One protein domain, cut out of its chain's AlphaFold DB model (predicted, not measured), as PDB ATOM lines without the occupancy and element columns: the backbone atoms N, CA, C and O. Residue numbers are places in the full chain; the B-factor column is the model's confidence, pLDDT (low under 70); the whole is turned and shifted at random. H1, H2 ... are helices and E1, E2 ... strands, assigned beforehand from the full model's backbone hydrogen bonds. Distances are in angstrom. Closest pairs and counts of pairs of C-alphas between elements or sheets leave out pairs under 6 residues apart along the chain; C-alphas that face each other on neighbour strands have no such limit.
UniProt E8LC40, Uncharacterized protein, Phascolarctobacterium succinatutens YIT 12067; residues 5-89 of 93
ATOM      1  N   ASP A   5     -44.863  60.826 -41.569       92.56
ATOM      2  CA  ASP A   5     -45.414  60.647 -40.225       92.56
ATOM      3  C   ASP A   5     -46.432  59.497 -40.125       92.56
ATOM      4  O   ASP A   5     -47.048  59.316 -39.074       92.56
ATOM      5  N   THR A   6     -46.609  58.712 -41.194       96.19
ATOM      6  CA  THR A   6     -47.533  57.573 -41.220       96.19
ATOM      7  C   THR A   6     -46.763  56.261 -41.321       96.19
ATOM      8  O   THR A   6     -45.961  56.072 -42.234       96.19
ATOM      9  N   ALA A   7     -47.024  55.350 -40.388       97.00
ATOM     10  CA  ALA A   7     -46.574  53.967 -40.452       97.00
ATOM     11  C   ALA A   7     -47.682  53.056 -40.993       97.00
ATOM     12  O   ALA A   7     -48.868  53.394 -40.947       97.00
ATOM     13  N   TYR A   8     -47.293  51.885 -41.486       97.75
ATOM     14  CA  TYR A   8     -48.210  50.944 -42.118       97.75
ATOM     15  C   TYR A   8     -48.175  49.580 -41.441       97.75
ATOM     16  O   TYR A   8     -47.107  49.053 -41.151       97.75
ATOM     17  N   LEU A   9     -49.355  49.007 -41.224       98.12
ATOM     18  CA  LEU A   9     -49.554  47.676 -40.671       98.12
ATOM     19  C   LEU A   9     -50.147  46.752 -41.740       98.12
ATOM     20  O   LEU A   9     -51.096  47.108 -42.440       98.12
ATOM     21  N   SER A  10     -49.618  45.542 -41.840       98.00
ATOM     22  CA  SER A  10     -50.189  44.466 -42.653       98.00
ATOM     23  C   SER A  10     -49.889  43.112 -42.023       98.00
ATOM     24  O   SER A  10     -49.131  43.022 -41.059       98.00
ATOM     25  N   ASN A  11     -50.475  42.047 -42.557       97.44
ATOM     26  CA  ASN A  11     -50.079  40.687 -42.222       97.44
ATOM     27  C   ASN A  11     -50.019  39.809 -43.471       97.44
ATOM     28  O   ASN A  11     -50.772  40.003 -44.426       97.44
ATOM     29  N   LYS A  12     -49.112  38.832 -43.444       95.50
ATOM     30  CA  LYS A  12     -48.970  37.803 -44.471       95.50
ATOM     31  C   LYS A  12     -48.227  36.579 -43.927       95.50
ATOM     32  O   LYS A  12     -47.205  36.711 -43.249       95.50
ATOM     33  N   ASP A  13     -48.728  35.395 -44.273       93.25
ATOM     34  CA  ASP A  13     -48.123  34.087 -43.977       93.25
ATOM     35  C   ASP A  13     -47.826  33.862 -42.479       93.25
ATOM     36  O   ASP A  13     -46.750  33.394 -42.122       93.25
ATOM     37  N   GLY A  14     -48.752  34.249 -41.590       94.75
ATOM     38  CA  GLY A  14     -48.589  34.099 -40.132       94.75
ATOM     39  C   GLY A  14     -47.693  35.157 -39.476       94.75
ATOM     40  O   GLY A  14     -47.292  35.024 -38.319       94.75
ATOM     41  N   PHE A  15     -47.382  36.237 -40.194       96.19
ATOM     42  CA  PHE A  15     -46.616  37.360 -39.664       96.19
ATOM     43  C   PHE A  15     -47.353  38.674 -39.828       96.19
ATOM     44  O   PHE A  15     -48.016  38.897 -40.837       96.19
ATOM     45  N   THR A  16     -47.131  39.565 -38.875       96.94
ATOM     46  CA  THR A  16     -47.440  40.984 -38.971       96.94
ATOM     47  C   THR A  16     -46.213  41.732 -39.466       96.94
ATOM     48  O   THR A  16     -45.096  41.441 -39.036       96.94
ATOM     49  N   THR A  17     -46.429  42.694 -40.359       97.38
ATOM     50  CA  THR A  17     -45.413  43.635 -40.826       97.38
ATOM     51  C   THR A  17     -45.798  45.043 -40.387       97.38
ATOM     52  O   THR A  17     -46.898  45.506 -40.700       97.38
ATOM     53  N   PHE A  18     -44.887  45.718 -39.688       96.62
ATOM     54  CA  PHE A  18     -44.962  47.138 -39.360       96.62
ATOM     55  C   PHE A  18     -43.890  47.896 -40.149       96.62
ATOM     56  O   PHE A  18     -42.698  47.644 -39.970       96.62
ATOM     57  N   SER A  19     -44.309  48.814 -41.016       95.88
ATOM     58  CA  SER A  19     -43.436  49.534 -41.945       95.88
ATOM     59  C   SER A  19     -43.390  51.024 -41.625       95.88
ATOM     60  O   SER A  19     -44.430  51.687 -41.606       95.88
ATOM     61  N   TYR A  20     -42.196  51.580 -41.422       95.00
ATOM     62  CA  TYR A  20     -42.008  53.018 -41.222       95.00
ATOM     63  C   TYR A  20     -40.581  53.461 -41.548       95.00
ATOM     64  O   TYR A  20     -39.618  52.815 -41.145       95.00
ATOM     65  N   GLY A  21     -40.433  54.595 -42.241       92.00
ATOM     66  CA  GLY A  21     -39.127  55.237 -42.440       92.00
ATOM     67  C   GLY A  21     -38.083  54.362 -43.145       92.00
ATOM     68  O   GLY A  21     -36.904  54.461 -42.823       92.00
ATOM     69  N   GLY A  22     -38.513  53.491 -44.065       92.06
ATOM     70  CA  GLY A  22     -37.643  52.541 -44.772       92.06
ATOM     71  C   GLY A  22     -37.348  51.241 -44.013       92.06
ATOM     72  O   GLY A  22     -36.622  50.400 -44.535       92.06
ATOM     73  N   TYR A  23     -37.905  51.059 -42.813       93.06
ATOM     74  CA  TYR A  23     -37.837  49.804 -42.067       93.06
ATOM     75  C   TYR A  23     -39.113  48.994 -42.253       93.06
ATOM     76  O   TYR A  23     -40.204  49.549 -42.139       93.06
ATOM     77  N   ASP A  24     -38.950  47.684 -42.438       93.69
ATOM     78  CA  ASP A  24     -40.021  46.692 -42.397       93.69
ATOM     79  C   ASP A  24     -39.743  45.712 -41.262       93.69
ATOM     80  O   ASP A  24     -38.852  44.863 -41.341       93.69
ATOM     81  N   PHE A  25     -40.512  45.823 -40.187       93.31
ATOM     82  CA  PHE A  25     -40.393  44.925 -39.054       93.31
ATOM     83  C   PHE A  25     -41.411  43.808 -39.147       93.31
ATOM     84  O   PHE A  25     -42.612  44.067 -39.211       93.31
ATOM     85  N   ARG A  26     -40.936  42.563 -39.116       94.19
ATOM     86  CA  ARG A  26     -41.782  41.381 -39.253       94.19
ATOM     87  C   ARG A  26     -41.744  40.536 -37.986       94.19
ATOM     88  O   ARG A  26     -40.674  40.124 -37.549       94.19
ATOM     89  N   PHE A  27     -42.912  40.241 -37.429       93.38
ATOM     90  CA  PHE A  27     -43.058  39.455 -36.204       93.38
ATOM     91  C   PHE A  27     -44.212  38.465 -36.322       93.38
ATOM     92  O   PHE A  27     -45.133  38.660 -37.114       93.38
ATOM     93  N   LYS A  28     -44.130  37.352 -35.586       94.25
ATOM     94  CA  LYS A  28     -45.169  36.320 -35.635       94.25
ATOM     95  C   LYS A  28     -46.487  36.863 -35.088       94.25
ATOM     96  O   LYS A  28     -46.499  37.584 -34.097       94.25
ATOM     97  N   THR A  29     -47.576  36.455 -35.720       94.31
ATOM     98  CA  THR A  29     -48.947  36.676 -35.254       94.31
ATOM     99  C   THR A  29     -49.689  35.340 -35.217       94.31
ATOM    100  O   THR A  29     -49.099  34.287 -35.459       94.31
ATOM    101  N   SER A  30     -50.970  35.350 -34.861       92.44
ATOM    102  CA  SER A  30     -51.784  34.137 -34.858       92.44
ATOM    103  C   SER A  30     -51.923  33.568 -36.273       92.44
ATOM    104  O   SER A  30     -52.316  34.290 -37.184       92.44
ATOM    105  N   ASP A  31     -51.743  32.254 -36.438       91.25
ATOM    106  CA  ASP A  31     -52.025  31.556 -37.709       91.25
ATOM    107  C   ASP A  31     -53.498  31.662 -38.140       91.25
ATOM    108  O   ASP A  31     -53.848  31.395 -39.284       91.25
ATOM    109  N   ARG A  32     -54.376  32.051 -37.210       94.69
ATOM    110  CA  ARG A  32     -55.813  32.230 -37.441       94.69
ATOM    111  C   ARG A  32     -56.191  33.682 -37.760       94.69
ATOM    112  O   ARG A  32     -57.359  33.952 -38.046       94.69
ATOM    113  N   LEU A  33     -55.242  34.621 -37.683       97.12
ATOM    114  CA  LEU A  33     -55.451  35.988 -38.152       97.12
ATOM    115  C   LEU A  33     -55.509  35.968 -39.683       97.12
ATOM    116  O   LEU A  33     -54.507  35.715 -40.348       97.12
ATOM    117  N   VAL A  34     -56.677  36.284 -40.238       97.12
ATOM    118  CA  VAL A  34     -56.862  36.398 -41.687       97.12
ATOM    119  C   VAL A  34     -56.282  37.723 -42.159       97.12
ATOM    120  O   VAL A  34     -55.382  37.740 -42.997       97.12
ATOM    121  N   LYS A  35     -56.780  38.841 -41.615       97.81
ATOM    122  CA  LYS A  35     -56.273  40.171 -41.962       97.81
ATOM    123  C   LYS A  35     -56.578  41.247 -40.929       97.81
ATOM    124  O   LYS A  35     -57.658  41.251 -40.344       97.81
ATOM    125  N   TYR A  36     -55.685  42.218 -40.779       98.44
ATOM    126  CA  TYR A  36     -56.033  43.502 -40.164       98.44
ATOM    127  C   TYR A  36     -56.991  44.286 -41.065       98.44
ATOM    128  O   TYR A  36     -56.844  44.268 -42.290       98.44
ATOM    129  N   LEU A  37     -57.969  44.964 -40.464       98.31
ATOM    130  CA  LEU A  37     -58.992  45.737 -41.173       98.31
ATOM    131  C   LEU A  37     -58.755  47.238 -41.033       98.31
ATOM    132  O   LEU A  37     -58.758  47.951 -42.032       98.31
ATOM    133  N   LYS A  38     -58.536  47.716 -39.805       97.94
ATOM    134  CA  LYS A  38     -58.195  49.117 -39.526       97.94
ATOM    135  C   LYS A  38     -57.480  49.255 -38.188       97.94
ATOM    136  O   LYS A  38     -57.702  48.462 -37.277       97.94
ATOM    137  N   VAL A  39     -56.690  50.316 -38.067       98.31
ATOM    138  CA  VAL A  39     -56.183  50.796 -36.781       98.31
ATOM    139  C   VAL A  39     -57.256  51.672 -36.144       98.31
ATOM    140  O   VAL A  39     -57.758  52.597 -36.786       98.31
ATOM    141  N   LYS A  40     -57.625  51.358 -34.905       97.81
ATOM    142  CA  LYS A  40     -58.525  52.171 -34.085       97.81
ATOM    143  C   LYS A  40     -57.749  53.208 -33.290       97.81
ATOM    144  O   LYS A  40     -58.150  54.367 -33.263       97.81
ATOM    145  N   GLU A  41     -56.640  52.794 -32.684       97.56
ATOM    146  CA  GLU A  41     -55.843  53.640 -31.798       97.56
ATOM    147  C   GLU A  41     -54.350  53.404 -32.020       97.56
ATOM    148  O   GLU A  41     -53.916  52.291 -32.326       97.56
ATOM    149  N   TRP A  42     -53.578  54.481 -31.867       96.75
ATOM    150  CA  TRP A  42     -52.123  54.490 -31.931       96.75
ATOM    151  C   TRP A  42     -51.575  55.314 -30.768       96.75
ATOM    152  O   TRP A  42     -51.771  56.531 -30.731       96.75
ATOM    153  N   ASP A  43     -50.871  54.658 -29.850       93.25
ATOM    154  CA  ASP A  43     -50.185  55.311 -28.739       93.25
ATOM    155  C   ASP A  43     -48.668  55.274 -28.969       93.25
ATOM    156  O   ASP A  43     -47.974  54.315 -28.615       93.25
ATOM    157  N   ALA A  44     -48.148  56.326 -29.612       84.00
ATOM    158  CA  ALA A  44     -46.740  56.414 -29.996       84.00
ATOM    159  C   ALA A  44     -45.749  56.276 -28.824       84.00
ATOM    160  O   ALA A  44     -44.778  55.533 -28.978       84.00
ATOM    161  N   PRO A  45     -45.938  56.949 -27.667       83.81
ATOM    162  CA  PRO A  45     -45.077  56.763 -26.500       83.81
ATOM    163  C   PRO A  45     -44.889  55.311 -26.050       83.81
ATOM    164  O   PRO A  45     -43.794  54.980 -25.590       83.81
ATOM    165  N   TYR A  46     -45.919  54.471 -26.183       86.50
ATOM    166  CA  TYR A  46     -45.912  53.089 -25.692       86.50
ATOM    167  C   TYR A  46     -45.902  52.034 -26.801       86.50
ATOM    168  O   TYR A  46     -45.878  50.851 -26.496       86.50
ATOM    169  N   GLY A  47     -45.909  52.426 -28.078       91.88
ATOM    170  CA  GLY A  47     -45.896  51.480 -29.198       91.88
ATOM    171  C   GLY A  47     -47.117  50.565 -29.252       91.88
ATOM    172  O   GLY A  47     -47.030  49.479 -29.823       91.88
ATOM    173  N   TYR A  48     -48.230  50.999 -28.662       96.00
ATOM    174  CA  TYR A  48     -49.452  50.216 -28.562       96.00
ATOM    175  C   TYR A  48     -50.399  50.535 -29.717       96.00
ATOM    176  O   TYR A  48     -50.648  51.703 -30.035       96.00
ATOM    177  N   ILE A  49     -50.930  49.489 -30.344       97.50
ATOM    178  CA  ILE A  49     -51.881  49.595 -31.450       97.50
ATOM    179  C   ILE A  49     -53.133  48.799 -31.101       97.50
ATOM    180  O   ILE A  49     -53.049  47.604 -30.816       97.50
ATOM    181  N   VAL A  50     -54.292  49.445 -31.205       98.00
ATOM    182  CA  VAL A  50     -55.600  48.776 -31.174       98.00
ATOM    183  C   VAL A  50     -56.087  48.625 -32.607       98.00
ATOM    184  O   VAL A  50     -56.114  49.606 -33.358       98.00
ATOM    185  N   VAL A  51     -56.490  47.422 -33.004       98.31
ATOM    186  CA  VAL A  51     -56.941  47.135 -34.372       98.31
ATOM    187  C   VAL A  51     -58.251  46.367 -34.384       98.31
ATOM    188  O   VAL A  51     -58.470  45.499 -33.549       98.31
ATOM    189  N   ASP A  52     -59.079  46.629 -35.393       98.44
ATOM    190  CA  ASP A  52     -60.085  45.648 -35.799       98.44
ATOM    191  C   ASP A  52     -59.422  44.679 -36.781       98.44
ATOM    192  O   ASP A  52     -58.784  45.097 -37.760       98.44
ATOM    193  N   CYS A  53     -59.581  43.383 -36.544       98.06
ATOM    194  CA  CYS A  53     -59.010  42.332 -37.370       98.06
ATOM    195  C   CYS A  53     -60.032  41.224 -37.651       98.06
ATOM    196  O   CYS A  53     -60.987  41.017 -36.909       98.06
ATOM    197  N   LEU A  54     -59.859  40.533 -38.777       98.19
ATOM    198  CA  LEU A  54     -60.651  39.364 -39.136       98.19
ATOM    199  C   LEU A  54     -59.900  38.110 -38.706       98.19
ATOM    200  O   LEU A  54     -58.802  37.836 -39.194       98.19
ATOM    201  N   HIS A  55     -60.531  37.326 -37.845       96.44
ATOM    202  CA  HIS A  55     -60.056  36.025 -37.403       96.44
ATOM    203  C   HIS A  55     -60.893  34.914 -38.029       96.44
ATOM    204  O   HIS A  55     -62.111  35.045 -38.152       96.44
ATOM    205  N   GLU A  56     -60.254  33.804 -38.392       94.12
ATOM    206  CA  GLU A  56     -60.888  32.717 -39.148       94.12
ATOM    207  C   GLU A  56     -62.147  32.159 -38.459       94.12
ATOM    208  O   GLU A  56     -63.135  31.860 -39.125       94.12
ATOM    209  N   LYS A  57     -62.136  32.043 -37.123       93.50
ATOM    210  CA  LYS A  57     -63.239  31.434 -36.353       93.50
ATOM    211  C   LYS A  57     -64.082  32.426 -35.563       93.50
ATOM    212  O   LYS A  57     -65.223  32.115 -35.240       93.50
ATOM    213  N   LEU A  58     -63.513  33.575 -35.207       94.81
ATOM    214  CA  LEU A  58     -64.178  34.562 -34.351       94.81
ATOM    215  C   LEU A  58     -64.871  35.667 -35.158       94.81
ATOM    216  O   LEU A  58     -65.657  36.424 -34.600       94.81
ATOM    217  N   GLY A  59     -64.608  35.757 -36.466       97.12
ATOM    218  CA  GLY A  59     -65.078  36.871 -37.277       97.12
ATOM    219  C   GLY A  59     -64.278  38.137 -36.987       97.12
ATOM    220  O   GLY A  59     -63.066  38.075 -36.779       97.12
ATOM    221  N   VAL A  60     -64.938  39.295 -37.032       98.06
ATOM    222  CA  VAL A  60     -64.286  40.581 -36.760       98.06
ATOM    223  C   VAL A  60     -64.179  40.791 -35.256       98.06
ATOM    224  O   VAL A  60     -65.196  40.810 -34.566       98.06
ATOM    225  N   VAL A  61     -62.954  40.963 -34.767       97.75
ATOM    226  CA  VAL A  61     -62.643  41.179 -33.351       97.75
ATOM    227  C   VAL A  61     -61.674  42.346 -33.187       97.75
ATOM    228  O   VAL A  61     -60.969  42.715 -34.128       97.75
ATOM    229  N   GLU A  62     -61.646  42.916 -31.984       97.88
ATOM    230  CA  GLU A  62     -60.610  43.860 -31.571       97.88
ATOM    231  C   GLU A  62     -59.389  43.088 -31.059       97.88
ATOM    232  O   GLU A  62     -59.535  42.113 -30.318       97.88
ATOM    233  N   ASP A  63     -58.196  43.518 -31.461       95.88
ATOM    234  CA  ASP A  63     -56.923  42.941 -31.037       95.88
ATOM    235  C   ASP A  63     -55.906  44.043 -30.714       95.88
ATOM    236  O   ASP A  63     -56.041  45.195 -31.145       95.88
ATOM    237  N   TYR A  64     -54.876  43.674 -29.959       95.50
ATOM    238  CA  TYR A  64     -53.891  44.590 -29.402       95.50
ATOM    239  C   TYR A  64     -52.474  44.170 -29.777       95.50
ATOM    240  O   TYR A  64     -52.088  43.012 -29.621       95.50
ATOM    241  N   ILE A  65     -51.673  45.126 -30.243       95.88
ATOM    242  CA  ILE A  65     -50.283  44.899 -30.650       95.88
ATOM    243  C   ILE A  65     -49.370  45.773 -29.796       95.88
ATOM    244  O   ILE A  65     -49.549  46.989 -29.748       95.88
ATOM    245  N   ASP A  66     -48.371  45.151 -29.174       94.69
ATOM    246  CA  ASP A  66     -47.287  45.830 -28.465       94.69
ATOM    247  C   ASP A  66     -45.993  45.739 -29.285       94.69
ATOM    248  O   ASP A  66     -45.442  44.656 -29.503       94.69
ATOM    249  N   LEU A  67     -45.519  46.888 -29.770       95.06
ATOM    250  CA  LEU A  67     -44.287  46.975 -30.550       95.06
ATOM    251  C   LEU A  67     -43.021  47.007 -29.684       95.06
ATOM    252  O   LEU A  67     -41.934  46.762 -30.216       95.06
ATOM    253  N   LEU A  68     -43.111  47.314 -28.384       93.56
ATOM    254  CA  LEU A  68     -41.925  47.538 -27.554       93.56
ATOM    255  C   LEU A  68     -41.026  46.300 -27.456       93.56
ATOM    256  O   LEU A  68     -39.833  46.453 -27.729       93.56
ATOM    257  N   PRO A  69     -41.536  45.079 -27.175       92.00
ATOM    258  CA  PRO A  69     -40.683  43.893 -27.102       92.00
ATOM    259  C   PRO A  69     -39.965  43.605 -28.424       92.00
ATOM    260  O   PRO A  69     -38.828  43.144 -28.442       92.00
ATOM    261  N   MET A  70     -40.619  43.884 -29.553       90.62
ATOM    262  CA  MET A  70     -40.039  43.657 -30.871       90.62
ATOM    263  C   MET A  70     -38.928  44.670 -31.183       90.62
ATOM    264  O   MET A  70     -37.880  44.285 -31.694       90.62
ATOM    265  N   LEU A  71     -39.138  45.950 -30.865       92.50
ATOM    266  CA  LEU A  71     -38.130  46.996 -31.058       92.50
ATOM    267  C   LEU A  71     -36.927  46.804 -30.126       92.50
ATOM    268  O   LEU A  71     -35.792  46.987 -30.562       92.50
ATOM    269  N   ASP A  72     -37.164  46.387 -28.880       91.06
ATOM    270  CA  ASP A  72     -36.108  46.110 -27.900       91.06
ATOM    271  C   ASP A  72     -35.222  44.933 -28.335       91.06
ATOM    272  O   ASP A  72     -33.997  45.050 -28.363       91.06
ATOM    273  N   ASN A  73     -35.827  43.845 -28.826       91.31
ATOM    274  CA  ASN A  73     -35.095  42.698 -29.386       91.31
ATOM    275  C   ASN A  73     -34.222  43.056 -30.602       91.31
ATOM    276  O   ASN A  73     -33.284  42.328 -30.929       91.31
ATOM    277  N   LEU A  74     -34.530  44.158 -31.286       90.56
ATOM    278  CA  LEU A  74     -33.760  44.681 -32.413       90.56
ATOM    279  C   LEU A  74     -32.808  45.815 -32.003       90.56
ATOM    280  O   LEU A  74     -32.202  46.445 -32.870       90.56
ATOM    281  N   TYR A  75     -32.668  46.074 -30.699       91.69
ATOM    282  CA  TYR A  75     -31.832  47.122 -30.114       91.69
ATOM    283  C   TYR A  75     -32.208  48.548 -30.561       91.69
ATOM    284  O   TYR A  75     -31.368  49.453 -30.576       91.69
ATOM    285  N   PHE A  76     -33.478  48.782 -30.910       91.62
ATOM    286  CA  PHE A  76     -33.985  50.118 -31.214       91.62
ATOM    287  C   PHE A  76     -34.293  50.897 -29.935       91.62
ATOM    288  O   PHE A  76     -34.903  50.397 -28.994       91.62
ATOM    289  N   ASN A  77     -33.994  52.198 -29.941       92.69
ATOM    290  CA  ASN A  77     -34.597  53.107 -28.971       92.69
ATOM    291  C   ASN A  77     -36.060  53.357 -29.370       92.69
ATOM    292  O   ASN A  77     -36.335  54.265 -30.159       92.69
ATOM    293  N   ALA A  78     -36.981  52.556 -28.828       92.44
ATOM    294  CA  ALA A  78     -38.398  52.588 -29.191       92.44
ATOM    295  C   ALA A  78     -38.998  53.998 -29.094       92.44
ATOM    296  O   ALA A  78     -39.588  54.485 -30.051       92.44
ATOM    297  N   LYS A  79     -38.743  54.722 -27.997       91.19
ATOM    298  CA  LYS A  79     -39.263  56.084 -27.811       91.19
ATOM    299  C   LYS A  79     -38.814  57.041 -28.920       91.19
ATOM    300  O   LYS A  79     -39.628  57.797 -29.437       91.19
ATOM    301  N   LYS A  80     -37.529  57.025 -29.293       92.69
ATOM    302  CA  LYS A  80     -37.009  57.870 -30.385       92.69
ATOM    303  C   LYS A  80     -37.551  57.444 -31.745       92.69
ATOM    304  O   LYS A  80     -37.840  58.305 -32.567       92.69
ATOM    305  N   PHE A  81     -37.661  56.138 -31.972       93.25
ATOM    306  CA  PHE A  81     -38.123  55.582 -33.238       93.25
ATOM    307  C   PHE A  81     -39.611  55.863 -33.491       93.25
ATOM    308  O   PHE A  81     -39.985  56.216 -34.605       93.25
ATOM    309  N   LEU A  82     -40.441  55.750 -32.452       94.69
ATOM    310  CA  LEU A  82     -41.893  55.911 -32.532       94.69
ATOM    311  C   LEU A  82     -42.356  57.372 -32.457       94.69
ATOM    312  O   LEU A  82     -43.386  57.706 -33.032       94.69
ATOM    313  N   ALA A  83     -41.590  58.259 -31.809       93.62
ATOM    314  CA  ALA A  83     -41.922  59.681 -31.657       93.62
ATOM    315  C   ALA A  83     -42.368  60.423 -32.941       93.62
ATOM    316  O   ALA A  83     -43.284  61.241 -32.844       93.62
ATOM    317  N   PRO A  84     -41.762  60.210 -34.128       94.31
ATOM    318  CA  PRO A  84     -42.195  60.898 -35.346       94.31
ATOM    319  C   PRO A  84     -43.458  60.300 -35.997       94.31
ATOM    320  O   PRO A  84     -44.017  60.925 -36.901       94.31
ATOM    321  N   ILE A  85     -43.926  59.124 -35.561       95.81
ATOM    322  CA  ILE A  85     -45.098  58.443 -36.121       95.81
ATOM    323  C   ILE A  85     -46.363  59.036 -35.500       95.81
ATOM    324  O   ILE A  85     -46.657  58.826 -34.324       95.81
ATOM    325  N   LYS A  86     -47.148  59.754 -36.300       95.00
ATOM    326  CA  LYS A  86     -48.414  60.366 -35.864       95.00
ATOM    327  C   LYS A  86     -49.625  59.488 -36.131       95.00
ATOM    328  O   LYS A  86     -50.665  59.679 -35.509       95.00
ATOM    329  N   LYS A  87     -49.511  58.558 -37.078       95.81
ATOM    330  CA  LYS A  87     -50.608  57.690 -37.493       95.81
ATOM    331  C   LYS A  87     -50.083  56.323 -37.899       95.81
ATOM    332  O   LYS A  87     -49.022  56.224 -38.510       95.81
ATOM    333  N   VAL A  88     -50.871  55.293 -37.621       97.56
ATOM    334  CA  VAL A  88     -50.689  53.960 -38.196       97.56
ATOM    335  C   VAL A  88     -51.923  53.631 -39.026       97.56
ATOM    336  O   VAL A  88     -53.049  53.887 -38.602       97.56
ATOM    337  N   GLU A  89     -51.719  53.085 -40.219       97.69
ATOM    338  CA  GLU A  89     -52.793  52.665 -41.117       97.69
ATOM    339  C   GLU A  89     -52.605  51.219 -41.551       97.69
ATOM    340  O   GLU A  89     -51.483  50.756 -41.743       97.69
TER     341      GLU A  89
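This is residues 5 to 89 of the 93 residues of an uncharacterized protein of Phascolarctobacterium succinatutens YIT 12067 (UniProt E8LC40). What shape is this? Two twisted sheets, E3 E2 E1 E7 and E4 E5 E6, form a sandwich, partly face to face with strands crossed at 37 degrees, and the short helices H1 and H2 sit at one end. How is it built? The compact, mostly strand printed part has 85 residues, in the order E1 E2 E3 E4 E5 E6 H1 H2 E7; the first sheet is mixed, the second antiparallel. The radius of gyration of the C-alphas is 12.4 A and the spans are 38 by 22 by 19 A.

How is the larger sheet joined? E1, residues 6 to 12, E2, 15 to 20, and E3, 23 to 28, form a meander of two hairpins, each strand antiparallel to the one before, with N 10 and O 17 at 2.9 A and N 18 and O 25 at 2.9 A. E7, residues 87 to 89, is parallel to E1, with N 7 and O 87 at 2.9 A. What faces it? E4, residues 33 to 43, E5, 48 to 55, and E6, 59 to 66, form another meander of two hairpins, with N 37 and O 52 at 2.8 A and N 51 and O 63 at 2.9 A. The closest C-alphas of E4 and E7 are those of Val 39 and Glu 89, 5.8 A apart. Where are the helices? H1, residues 68 to 73, and H2, 78 to 82, only just touch, only at the corner, with 3 pairs of C-alphas within 8 A, the closest Leu 71 and Ala 78 at 5.9 A. Every O i to N i+4 pair is within hydrogen-bond range in both.

Where does E1 begin? C-alpha 6 is at (-47.533, 57.573, -41.220), and E1 is 20.1 A long. Which strand is longest? E4, 22.1 A, bends by 72 degrees at residue 38. Where does E7 end? C-alpha 89 is at (-52.793, 52.665, -41.117).

How far does it reach? The two C-alphas farthest apart are those of Lys 57 and Lys 80, 37.7 A. Is anything missing or uncertain? The printed part has no cut, its links between named elements are tight, and no printed residue is under 70 in pLDDT.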